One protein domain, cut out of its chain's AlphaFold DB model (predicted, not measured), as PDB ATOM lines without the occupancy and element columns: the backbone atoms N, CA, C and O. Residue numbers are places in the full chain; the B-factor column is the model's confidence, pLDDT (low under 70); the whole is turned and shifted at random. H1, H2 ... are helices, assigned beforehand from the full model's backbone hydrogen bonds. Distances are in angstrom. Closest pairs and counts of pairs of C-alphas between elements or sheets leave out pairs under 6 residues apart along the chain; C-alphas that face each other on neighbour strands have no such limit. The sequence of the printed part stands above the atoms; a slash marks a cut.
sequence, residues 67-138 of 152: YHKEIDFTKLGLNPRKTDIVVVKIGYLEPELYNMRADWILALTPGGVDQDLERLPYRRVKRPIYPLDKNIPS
ATOM      1  N   TYR A  67      -6.639  39.627  13.186       96.00
ATOM      2  CA  TYR A  67      -7.718  38.689  13.535       96.00
ATOM      3  C   TYR A  67      -8.411  38.245  12.250       96.00
ATOM      4  O   TYR A  67      -9.186  39.013  11.681       96.00
ATOM      5  N   HIS A  68      -8.075  37.052  11.759       95.00
ATOM      6  CA  HIS A  68      -8.514  36.556  10.444       95.00
ATOM      7  C   HIS A  68      -9.360  35.285  10.534       95.00
ATOM      8  O   HIS A  68     -10.021  34.933   9.559       95.00
ATOM      9  N   LYS A  69      -9.318  34.578  11.667       95.75
ATOM     10  CA  LYS A  69      -9.917  33.250  11.817       95.75
ATOM     11  C   LYS A  69     -10.852  33.194  13.013       95.75
ATOM     12  O   LYS A  69     -10.688  33.947  13.970       95.75
ATOM     13  N   GLU A  70     -11.791  32.254  13.004       96.88
ATOM     14  CA  GLU A  70     -12.722  32.035  14.114       96.88
ATOM     15  C   GLU A  70     -11.967  31.715  15.413       96.88
ATOM     16  O   GLU A  70     -12.302  32.224  16.485       96.88
ATOM     17  N   ILE A  71     -10.881  30.941  15.295       96.94
ATOM     18  CA  ILE A  71     -10.019  30.559  16.420       96.94
ATOM     19  C   ILE A  71      -9.370  31.753  17.123       96.94
ATOM     20  O   ILE A  71      -9.072  31.658  18.310       96.94
ATOM     21  N   ASP A  72      -9.188  32.888  16.436       97.00
ATOM     22  CA  ASP A  72      -8.636  34.091  17.064       97.00
ATOM     23  C   ASP A  72      -9.566  34.653  18.151       97.00
ATOM     24  O   ASP A  72      -9.096  35.342  19.054       97.00
ATOM     25  N   PHE A  73     -10.861  34.324  18.097       98.06
ATOM     26  CA  PHE A  73     -11.864  34.715  19.085       98.06
ATOM     27  C   PHE A  73     -12.175  33.583  20.064       98.06
ATOM     28  O   PHE A  73     -12.225  33.808  21.272       98.06
ATOM     29  N   THR A  74     -12.373  32.357  19.568       98.12
ATOM     30  CA  THR A  74     -12.851  31.249  20.415       98.12
ATOM     31  C   THR A  74     -11.823  30.802  21.441       98.12
ATOM     32  O   THR A  74     -12.205  30.469  22.562       98.12
ATOM     33  N   LYS A  75     -10.524  30.890  21.128       97.44
ATOM     34  CA  LYS A  75      -9.462  30.635  22.114       97.44
ATOM     35  C   LYS A  75      -9.480  31.626  23.283       97.44
ATOM     36  O   LYS A  75      -9.017  31.295  24.358       97.44
ATOM     37  N   LEU A  76     -10.039  32.822  23.078       98.25
ATOM     38  CA  LEU A  76     -10.209  33.848  24.110       98.25
ATOM     39  C   LEU A  76     -11.533  33.691  24.880       98.25
ATOM     40  O   LEU A  76     -11.888  34.576  25.658       98.25
ATOM     41  N   GLY A  77     -12.290  32.615  24.643       98.06
ATOM     42  CA  GLY A  77     -13.601  32.378  25.253       98.06
ATOM     43  C   GLY A  77     -14.758  33.142  24.601       98.06
ATOM     44  O   GLY A  77     -15.877  33.104  25.108       98.06
ATOM     45  N   LEU A  78     -14.525  33.825  23.476       98.50
ATOM     46  CA  LEU A  78     -15.560  34.574  22.763       98.50
ATOM     47  C   LEU A  78     -16.307  33.682  21.765       98.50
ATOM     48  O   LEU A  78     -15.727  32.791  21.148       98.50
ATOM     49  N   ASN A  79     -17.594  33.961  21.545       97.31
ATOM     50  CA  ASN A  79     -18.398  33.271  20.536       97.31
ATOM     51  C   ASN A  79     -18.815  34.239  19.417       97.31
ATOM     52  O   ASN A  79     -19.918  34.784  19.466       97.31
ATOM     53  N   PRO A  80     -17.971  34.445  18.391       96.50
ATOM     54  CA  PRO A  80     -18.229  35.439  17.351       96.50
ATOM     55  C   PRO A  80     -19.488  35.149  16.518       96.50
ATOM     56  O   PRO A  80     -20.042  36.070  15.934       96.50
ATOM     57  N   ARG A  81     -19.979  33.900  16.486       96.00
ATOM     58  CA  ARG A  81     -21.220  33.528  15.783       96.00
ATOM     59  C   ARG A  81     -22.495  33.896  16.543       96.00
ATOM     60  O   ARG A  81     -23.569  33.887  15.954       96.00
ATOM     61  N   LYS A  82     -22.390  34.163  17.847       96.19
ATOM     62  CA  LYS A  82     -23.506  34.599  18.705       96.19
ATOM     63  C   LYS A  82     -23.408  36.070  19.111       96.19
ATOM     64  O   LYS A  82     -24.273  36.549  19.834       96.19
ATOM     65  N   THR A  83     -22.357  36.763  18.685       96.81
ATOM     66  CA  THR A  83     -22.168  38.191  18.934       96.81
ATOM     67  C   THR A  83     -22.906  38.997  17.872       96.81
ATOM     68  O   THR A  83     -22.733  38.734  16.686       96.81
ATOM     69  N   ASP A  84     -23.662  40.017  18.283       97.00
ATOM     70  CA  ASP A  84     -24.418  40.871  17.355       97.00
ATOM     71  C   ASP A  84     -23.511  41.584  16.337       97.00
ATOM     72  O   ASP A  84     -23.858  41.717  15.166       97.00
ATOM     73  N   ILE A  85     -22.334  42.049  16.781       97.25
ATOM     74  CA  ILE A  85     -21.351  42.747  15.946       97.25
ATOM     75  C   ILE A  85     -19.932  42.309  16.318       97.25
ATOM     76  O   ILE A  85     -19.488  42.485  17.453       97.25
ATOM     77  N   VAL A  86     -19.183  41.815  15.331       97.06
ATOM     78  CA  VAL A  86     -17.738  41.573  15.441       97.06
ATOM     79  C   VAL A  86     -16.999  42.638  14.640       97.06
ATOM     80  O   VAL A  86     -17.188  42.763  13.431       97.06
ATOM     81  N   VAL A  87     -16.140  43.405  15.309       96.62
ATOM     82  CA  VAL A  87     -15.323  44.443  14.670       96.62
ATOM     83  C   VAL A  87     -13.907  43.915  14.466       96.62
ATOM     84  O   VAL A  87     -13.215  43.584  15.426       96.62
ATOM     85  N   VAL A  88     -13.456  43.883  13.213       95.38
ATOM     86  CA  VAL A  88     -12.079  43.531  12.837       95.38
ATOM     87  C   VAL A  88     -11.442  44.655  12.030       95.38
ATOM     88  O   VAL A  88     -12.110  45.344  11.258       95.38
ATOM     89  N   LYS A  89     -10.127  44.850  12.188       91.56
ATOM     90  CA  LYS A  89      -9.367  45.810  11.378       91.56
ATOM     91  C   LYS A  89      -8.689  45.087  10.220       91.56
ATOM     92  O   LYS A  89      -7.571  44.596  10.360       91.56
ATOM     93  N   ILE A  90      -9.363  45.062   9.073       89.25
ATOM     94  CA  ILE A  90      -8.880  44.418   7.852       89.25
ATOM     95  C   ILE A  90      -9.375  45.163   6.603       89.25
ATOM     96  O   ILE A  90     -10.403  45.834   6.653       89.25
ATOM     97  N   GLY A  91      -8.614  45.107   5.506       87.38
ATOM     98  CA  GLY A  91      -8.940  45.811   4.254       87.38
ATOM     99  C   GLY A  91      -9.987  45.111   3.378       87.38
ATOM    100  O   GLY A  91     -10.605  45.751   2.537       87.38
ATOM    101  N   TYR A  92     -10.198  43.815   3.587       87.75
ATOM    102  CA  TYR A  92     -11.266  43.003   3.003       87.75
ATOM    103  C   TYR A  92     -11.665  41.947   4.031       87.75
ATOM    104  O   TYR A  92     -10.877  41.620   4.915       87.75
ATOM    105  N   LEU A  93     -12.870  41.398   3.936       91.12
ATOM    106  CA  LEU A  93     -13.288  40.365   4.874       91.12
ATOM    107  C   LEU A  93     -12.714  39.002   4.453       91.12
ATOM    108  O   LEU A  93     -13.070  38.486   3.397       91.12
ATOM    109  N   GLU A  94     -11.807  38.448   5.262       94.50
ATOM    110  CA  GLU A  94     -11.170  37.139   5.025       94.50
ATOM    111  C   GLU A  94     -12.203  36.016   4.863       94.50
ATOM    112  O   GLU A  94     -13.239  36.072   5.525       94.50
ATOM    113  N   PRO A  95     -11.939  34.969   4.056       95.19
ATOM    114  CA  PRO A  95     -12.937  33.952   3.715       95.19
ATOM    115  C   PRO A  95     -13.612  33.278   4.916       95.19
ATOM    116  O   PRO A  95     -14.805  32.993   4.876       95.19
ATOM    117  N   GLU A  96     -12.877  33.034   6.001       95.56
ATOM    118  CA  GLU A  96     -13.433  32.394   7.198       95.56
ATOM    119  C   GLU A  96     -14.405  33.324   7.938       95.56
ATOM    120  O   GLU A  96     -15.542  32.939   8.211       95.56
ATOM    121  N   LEU A  97     -14.012  34.583   8.159       95.75
ATOM    122  CA  LEU A  97     -14.897  35.615   8.717       95.75
ATOM    123  C   LEU A  97     -16.068  35.911   7.778       95.75
ATOM    124  O   LEU A  97     -17.186  36.160   8.228       95.75
ATOM    125  N   TYR A  98     -15.818  35.845   6.469       95.44
ATOM    126  CA  TYR A  98     -16.836  35.971   5.448       95.44
ATOM    127  C   TYR A  98     -17.899  34.887   5.668       95.44
ATOM    128  O   TYR A  98     -19.072  35.196   5.849       95.44
ATOM    129  N   ASN A  99     -17.500  33.625   5.779       95.56
ATOM    130  CA  ASN A  99     -18.421  32.508   6.002       95.56
ATOM    131  C   ASN A  99     -19.124  32.528   7.373       95.56
ATOM    132  O   ASN A  99     -20.147  31.867   7.543       95.56
ATOM    133  N   MET A 100     -18.590  33.247   8.363       94.50
ATOM    134  CA  MET A 100     -19.216  33.388   9.683       94.50
ATOM    135  C   MET A 100     -20.331  34.432   9.738       94.50
ATOM    136  O   MET A 100     -21.199  34.333  10.603       94.50
ATOM    137  N   ARG A 101     -20.280  35.457   8.884       93.50
ATOM    138  CA  ARG A 101     -21.144  36.634   9.023       93.50
ATOM    139  C   ARG A 101     -22.589  36.356   8.604       93.50
ATOM    140  O   ARG A 101     -22.836  35.598   7.670       93.50
ATOM    141  N   ALA A 102     -23.527  37.057   9.231       94.75
ATOM    142  CA  ALA A 102     -24.879  37.206   8.694       94.75
ATOM    143  C   ALA A 102     -24.918  38.308   7.621       94.75
ATOM    144  O   ALA A 102     -25.422  38.097   6.523       94.75
ATOM    145  N   ASP A 103     -24.312  39.456   7.929       94.69
ATOM    146  CA  ASP A 103     -24.100  40.583   7.022       94.69
ATOM    147  C   ASP A 103     -22.765  41.275   7.357       94.69
ATOM    148  O   ASP A 103     -22.110  40.926   8.344       94.69
ATOM    149  N   TRP A 104     -22.319  42.223   6.534       94.69
ATOM    150  CA  TRP A 104     -21.064  42.938   6.739       94.69
ATOM    151  C   TRP A 104     -21.037  44.326   6.116       94.69
ATOM    152  O   TRP A 104     -21.588  44.582   5.051       94.69
ATOM    153  N   ILE A 105     -20.293  45.212   6.776       94.25
ATOM    154  CA  ILE A 105     -20.039  46.577   6.326       94.25
ATOM    155  C   ILE A 105     -18.538  46.838   6.438       94.25
ATOM    156  O   ILE A 105     -17.921  46.537   7.462       94.25
ATOM    157  N   LEU A 106     -17.948  47.442   5.405       93.12
ATOM    158  CA  LEU A 106     -16.604  48.006   5.489       93.12
ATOM    159  C   LEU A 106     -16.691  49.454   5.982       93.12
ATOM    160  O   LEU A 106     -17.075  50.356   5.241       93.12
ATOM    161  N   ALA A 107     -16.315  49.690   7.236       92.44
ATOM    162  CA  ALA A 107     -16.269  51.039   7.788       92.44
ATOM    163  C   ALA A 107     -15.001  51.780   7.316       92.44
ATOM    164  O   ALA A 107     -13.889  51.461   7.755       92.44
ATOM    165  N   LEU A 108     -15.169  52.809   6.475       92.12
ATOM    166  CA  LEU A 108     -14.097  53.682   5.954       92.12
ATOM    167  C   LEU A 108     -13.593  54.682   7.015       92.12
ATOM    168  O   LEU A 108     -13.622  55.905   6.852       92.12
ATOM    169  N   THR A 109     -13.154  54.140   8.150       91.94
ATOM    170  CA  THR A 109     -12.641  54.904   9.294       91.94
ATOM    171  C   THR A 109     -11.307  55.583   8.960       91.94
ATOM    172  O   THR A 109     -10.443  54.931   8.362       91.94
ATOM    173  N   PRO A 110     -11.096  56.851   9.373       91.81
ATOM    174  CA  PRO A 110      -9.803  57.511   9.225       91.81
ATOM    175  C   PRO A 110      -8.675  56.717   9.892       91.81
ATOM    176  O   PRO A 110      -8.866  56.106  10.946       91.81
ATOM    177  N   GLY A 111      -7.482  56.726   9.299       89.44
ATOM    178  CA  GLY A 111      -6.326  56.050   9.883       89.44
ATOM    179  C   GLY A 111      -5.150  55.897   8.926       89.44
ATOM    180  O   GLY A 111      -5.176  56.358   7.793       89.44
ATOM    181  N   GLY A 112      -4.107  55.188   9.366       86.12
ATOM    182  CA  GLY A 112      -2.910  54.940   8.546       86.12
ATOM    183  C   GLY A 112      -3.132  54.072   7.298       86.12
ATOM    184  O   GLY A 112      -2.214  53.929   6.498       86.12
ATOM    185  N   VAL A 113      -4.324  53.490   7.135       88.19
ATOM    186  CA  VAL A 113      -4.717  52.658   5.983       88.19
ATOM    187  C   VAL A 113      -6.092  53.104   5.478       88.19
ATOM    188  O   VAL A 113      -7.021  52.309   5.350       88.19
ATOM    189  N   ASP A 114      -6.242  54.413   5.314       91.00
ATOM    190  CA  ASP A 114      -7.478  55.031   4.859       91.00
ATOM    191  C   ASP A 114      -7.825  54.619   3.424       91.00
ATOM    192  O   ASP A 114      -6.977  54.688   2.536       91.00
ATOM    193  N   GLN A 115      -9.064  54.183   3.212       90.75
ATOM    194  CA  GLN A 115      -9.577  53.782   1.900       90.75
ATOM    195  C   GLN A 115     -10.385  54.902   1.229       90.75
ATOM    196  O   GLN A 115     -10.691  54.812   0.043       90.75
ATOM    197  N   ASP A 116     -10.693  55.978   1.958       91.62
ATOM    198  CA  ASP A 116     -11.195  57.213   1.368       91.62
ATOM    199  C   ASP A 116     -10.003  58.019   0.835       91.62
ATOM    200  O   ASP A 116      -9.400  58.838   1.533       91.62
ATOM    201  N   LEU A 117      -9.595  57.709  -0.401       90.75
ATOM    202  CA  LEU A 117      -8.375  58.259  -0.995       90.75
ATOM    203  C   LEU A 117      -8.418  59.790  -1.067       90.75
ATOM    204  O   LEU A 117      -7.401  60.441  -0.849       90.75
ATOM    205  N   GLU A 118      -9.581  60.390  -1.318       90.31
ATOM    206  CA  GLU A 118      -9.713  61.849  -1.422       90.31
ATOM    207  C   GLU A 118      -9.434  62.565  -0.086       90.31
ATOM    208  O   GLU A 118      -9.029  63.730  -0.087       90.31
ATOM    209  N   ARG A 119      -9.561  61.871   1.057       90.38
ATOM    210  CA  ARG A 119      -9.235  62.403   2.392       90.38
ATOM    211  C   ARG A 119      -7.730  62.517   2.653       90.38
ATOM    212  O   ARG A 119      -7.311  63.252   3.553       90.38
ATOM    213  N   LEU A 120      -6.897  61.794   1.906       90.44
ATOM    214  CA  LEU A 120      -5.458  61.728   2.159       90.44
ATOM    215  C   LEU A 120      -4.703  62.928   1.546       90.44
ATOM    216  O   LEU A 120      -4.857  63.229   0.361       90.44
ATOM    217  N   PRO A 121      -3.809  63.603   2.302       89.81
ATOM    218  CA  PRO A 121      -3.106  64.798   1.831       89.81
ATOM    219  C   PRO A 121      -1.867  64.445   0.986       89.81
ATOM    220  O   PRO A 121      -0.723  64.682   1.393       89.81
ATOM    221  N   TYR A 122      -2.067  63.853  -0.192       92.69
ATOM    222  CA  TYR A 122      -0.977  63.472  -1.094       92.69
ATOM    223  C   TYR A 122      -0.130  64.681  -1.520       92.69
ATOM    224  O   TYR A 122      -0.638  65.651  -2.072       92.69
ATOM    225  N   ARG A 123       1.193  64.609  -1.311       92.06
ATOM    226  CA  ARG A 123       2.144  65.673  -1.711       92.06
ATOM    227  C   ARG A 123       3.076  65.290  -2.860       92.06
ATOM    228  O   ARG A 123       3.624  66.164  -3.517       92.06
ATOM    229  N   ARG A 124       3.309  63.990  -3.071       94.75
ATOM    230  CA  ARG A 124       4.324  63.457  -4.000       94.75
ATOM    231  C   ARG A 124       3.725  62.390  -4.912       94.75
ATOM    232  O   ARG A 124       4.117  61.230  -4.857       94.75
ATOM    233  N   VAL A 125       2.740  62.787  -5.710       93.62
ATOM    234  CA  VAL A 125       2.089  61.932  -6.714       93.62
ATOM    235  C   VAL A 125       2.211  62.578  -8.089       93.62
ATOM    236  O   VAL A 125       2.193  63.803  -8.207       93.62
ATOM    237  N   LYS A 126       2.357  61.762  -9.137       92.38
ATOM    238  CA  LYS A 126       2.358  62.252 -10.517       92.38
ATOM    239  C   LYS A 126       0.925  62.619 -10.892       92.38
ATOM    240  O   LYS A 126       0.061  61.750 -10.883       92.38
ATOM    241  N   ARG A 127       0.693  63.891 -11.208       91.12
ATOM    242  CA  ARG A 127      -0.603  64.399 -11.672       91.12
ATOM    243  C   ARG A 127      -0.589  64.584 -13.201       91.12
ATOM    244  O   ARG A 127       0.491  64.830 -13.749       91.12
ATOM    245  N   PRO A 128      -1.740  64.469 -13.886       91.69
ATOM    246  CA  PRO A 128      -3.054  64.174 -13.312       91.69
ATOM    247  C   PRO A 128      -3.212  62.692 -12.917       91.69
ATOM    248  O   PRO A 128      -2.680  61.812 -13.590       91.69
ATOM    249  N   ILE A 129      -3.927  62.419 -11.821       90.50
ATOM    250  CA  ILE A 129      -4.245  61.063 -11.348       90.50
ATOM    251  C   ILE A 129      -5.676  60.992 -10.809       90.50
ATOM    252  O   ILE A 129      -6.044  61.726  -9.898       90.50
ATOM    253  N   TYR A 130      -6.484  60.076 -11.333       88.56
ATOM    254  CA  TYR A 130      -7.809  59.786 -10.782       88.56
ATOM    255  C   TYR A 130      -7.674  58.966  -9.481       88.56
ATOM    256  O   TYR A 130      -6.838  58.060  -9.447       88.56
ATOM    257  N   PRO A 131      -8.453  59.227  -8.412       90.44
ATOM    258  CA  PRO A 131      -9.582  60.165  -8.313       90.44
ATOM    259  C   PRO A 131      -9.218  61.606  -7.899       90.44
ATOM    260  O   PRO A 131     -10.095  62.462  -7.856       90.44
ATOM    261  N   LEU A 132      -7.944  61.907  -7.615       91.38
ATOM    262  CA  LEU A 132      -7.505  63.229  -7.127       91.38
ATOM    263  C   LEU A 132      -7.628  64.350  -8.174       91.38
ATOM    264  O   LEU A 132      -7.659  65.533  -7.834       91.38
ATOM    265  N   ASP A 133      -7.642  63.984  -9.449       91.81
ATOM    266  CA  ASP A 133      -7.883  64.832 -10.606       91.81
ATOM    267  C   ASP A 133      -9.065  64.244 -11.381       91.81
ATOM    268  O   ASP A 133      -8.981  63.127 -11.887       91.81
ATOM    269  N   LYS A 134     -10.180  64.980 -11.480       90.19
ATOM    270  CA  LYS A 134     -11.400  64.488 -12.153       90.19
ATOM    271  C   LYS A 134     -11.323  64.584 -13.677       90.19
ATOM    272  O   LYS A 134     -11.910  63.769 -14.381       90.19
ATOM    273  N   ASN A 135     -10.572  65.561 -14.181       90.50
ATOM    274  CA  ASN A 135     -10.428  65.825 -15.608       90.50
ATOM    275  C   ASN A 135      -9.093  65.258 -16.095       90.50
ATOM    276  O   ASN A 135      -8.096  65.978 -16.159       90.50
ATOM    277  N   ILE A 136      -9.071  63.958 -16.399       90.31
ATOM    278  CA  ILE A 136      -7.894  63.283 -16.957       90.31
ATOM    279  C   ILE A 136      -8.141  62.895 -18.421       90.31
ATOM    280  O   ILE A 136      -9.249  62.471 -18.752       90.31
ATOM    281  N   PRO A 137      -7.142  63.018 -19.315       88.56
ATOM    282  CA  PRO A 137      -7.221  62.411 -20.640       88.56
ATOM    283  C   PRO A 137      -7.389  60.892 -20.528       88.56
ATOM    284  O   PRO A 137      -6.868  60.282 -19.590       88.56
ATOM    285  N   SER A 138      -8.066  60.277 -21.499       88.81
ATOM    286  CA  SER A 138      -8.152  58.817 -21.576       88.81
ATOM    287  C   SER A 138      -6.745  58.207 -21.589       88.81
ATOM    288  O   SER A 138      -5.913  58.639 -22.394       88.81
TER     289      SER A 138
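What this domain is: This is residues 67 to 138 of the 152 residues of the protein "MlrC_C domain-containing protein" of Candidatus Nephrothrix sp. EaCA (UniProt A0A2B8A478). There is little regular structure here: residues 67 to 100 make a looped head at one end, with two short helices, H1 and H2, and the long unnamed stretch of residues 101 to 138 runs away from it as a winding tail that makes the length. The printed part has 72 residues, with H1 then H2 and no named strand, and its class is all helix, though the named elements hold only 10 residues. It is extended, with a radius of gyration of the C-alphas of 17.8 A and spans of 53 by 22 by 17 A.

Where its parts are: H1, residues 71 to 74, begins at C-alpha 71 (-10.019, 30.559, 16.420). H2, residues 95 to 100, measures 8.7 A and ends at C-alpha 100 (-19.216, 33.388, 9.683).

How they stand to each other: H1 and H2 are apart. In H2 every O i to N i+4 pair is within hydrogen-bond range; H1 is too short for such a pair.

The domain as a whole: The C-alphas farthest apart, those of Gly 77 and Pro 137, are 55.2 A apart. The 20-residue link from H1 to H2 is long. The printed part has no cut, and no printed residue is under 70 in pLDDT.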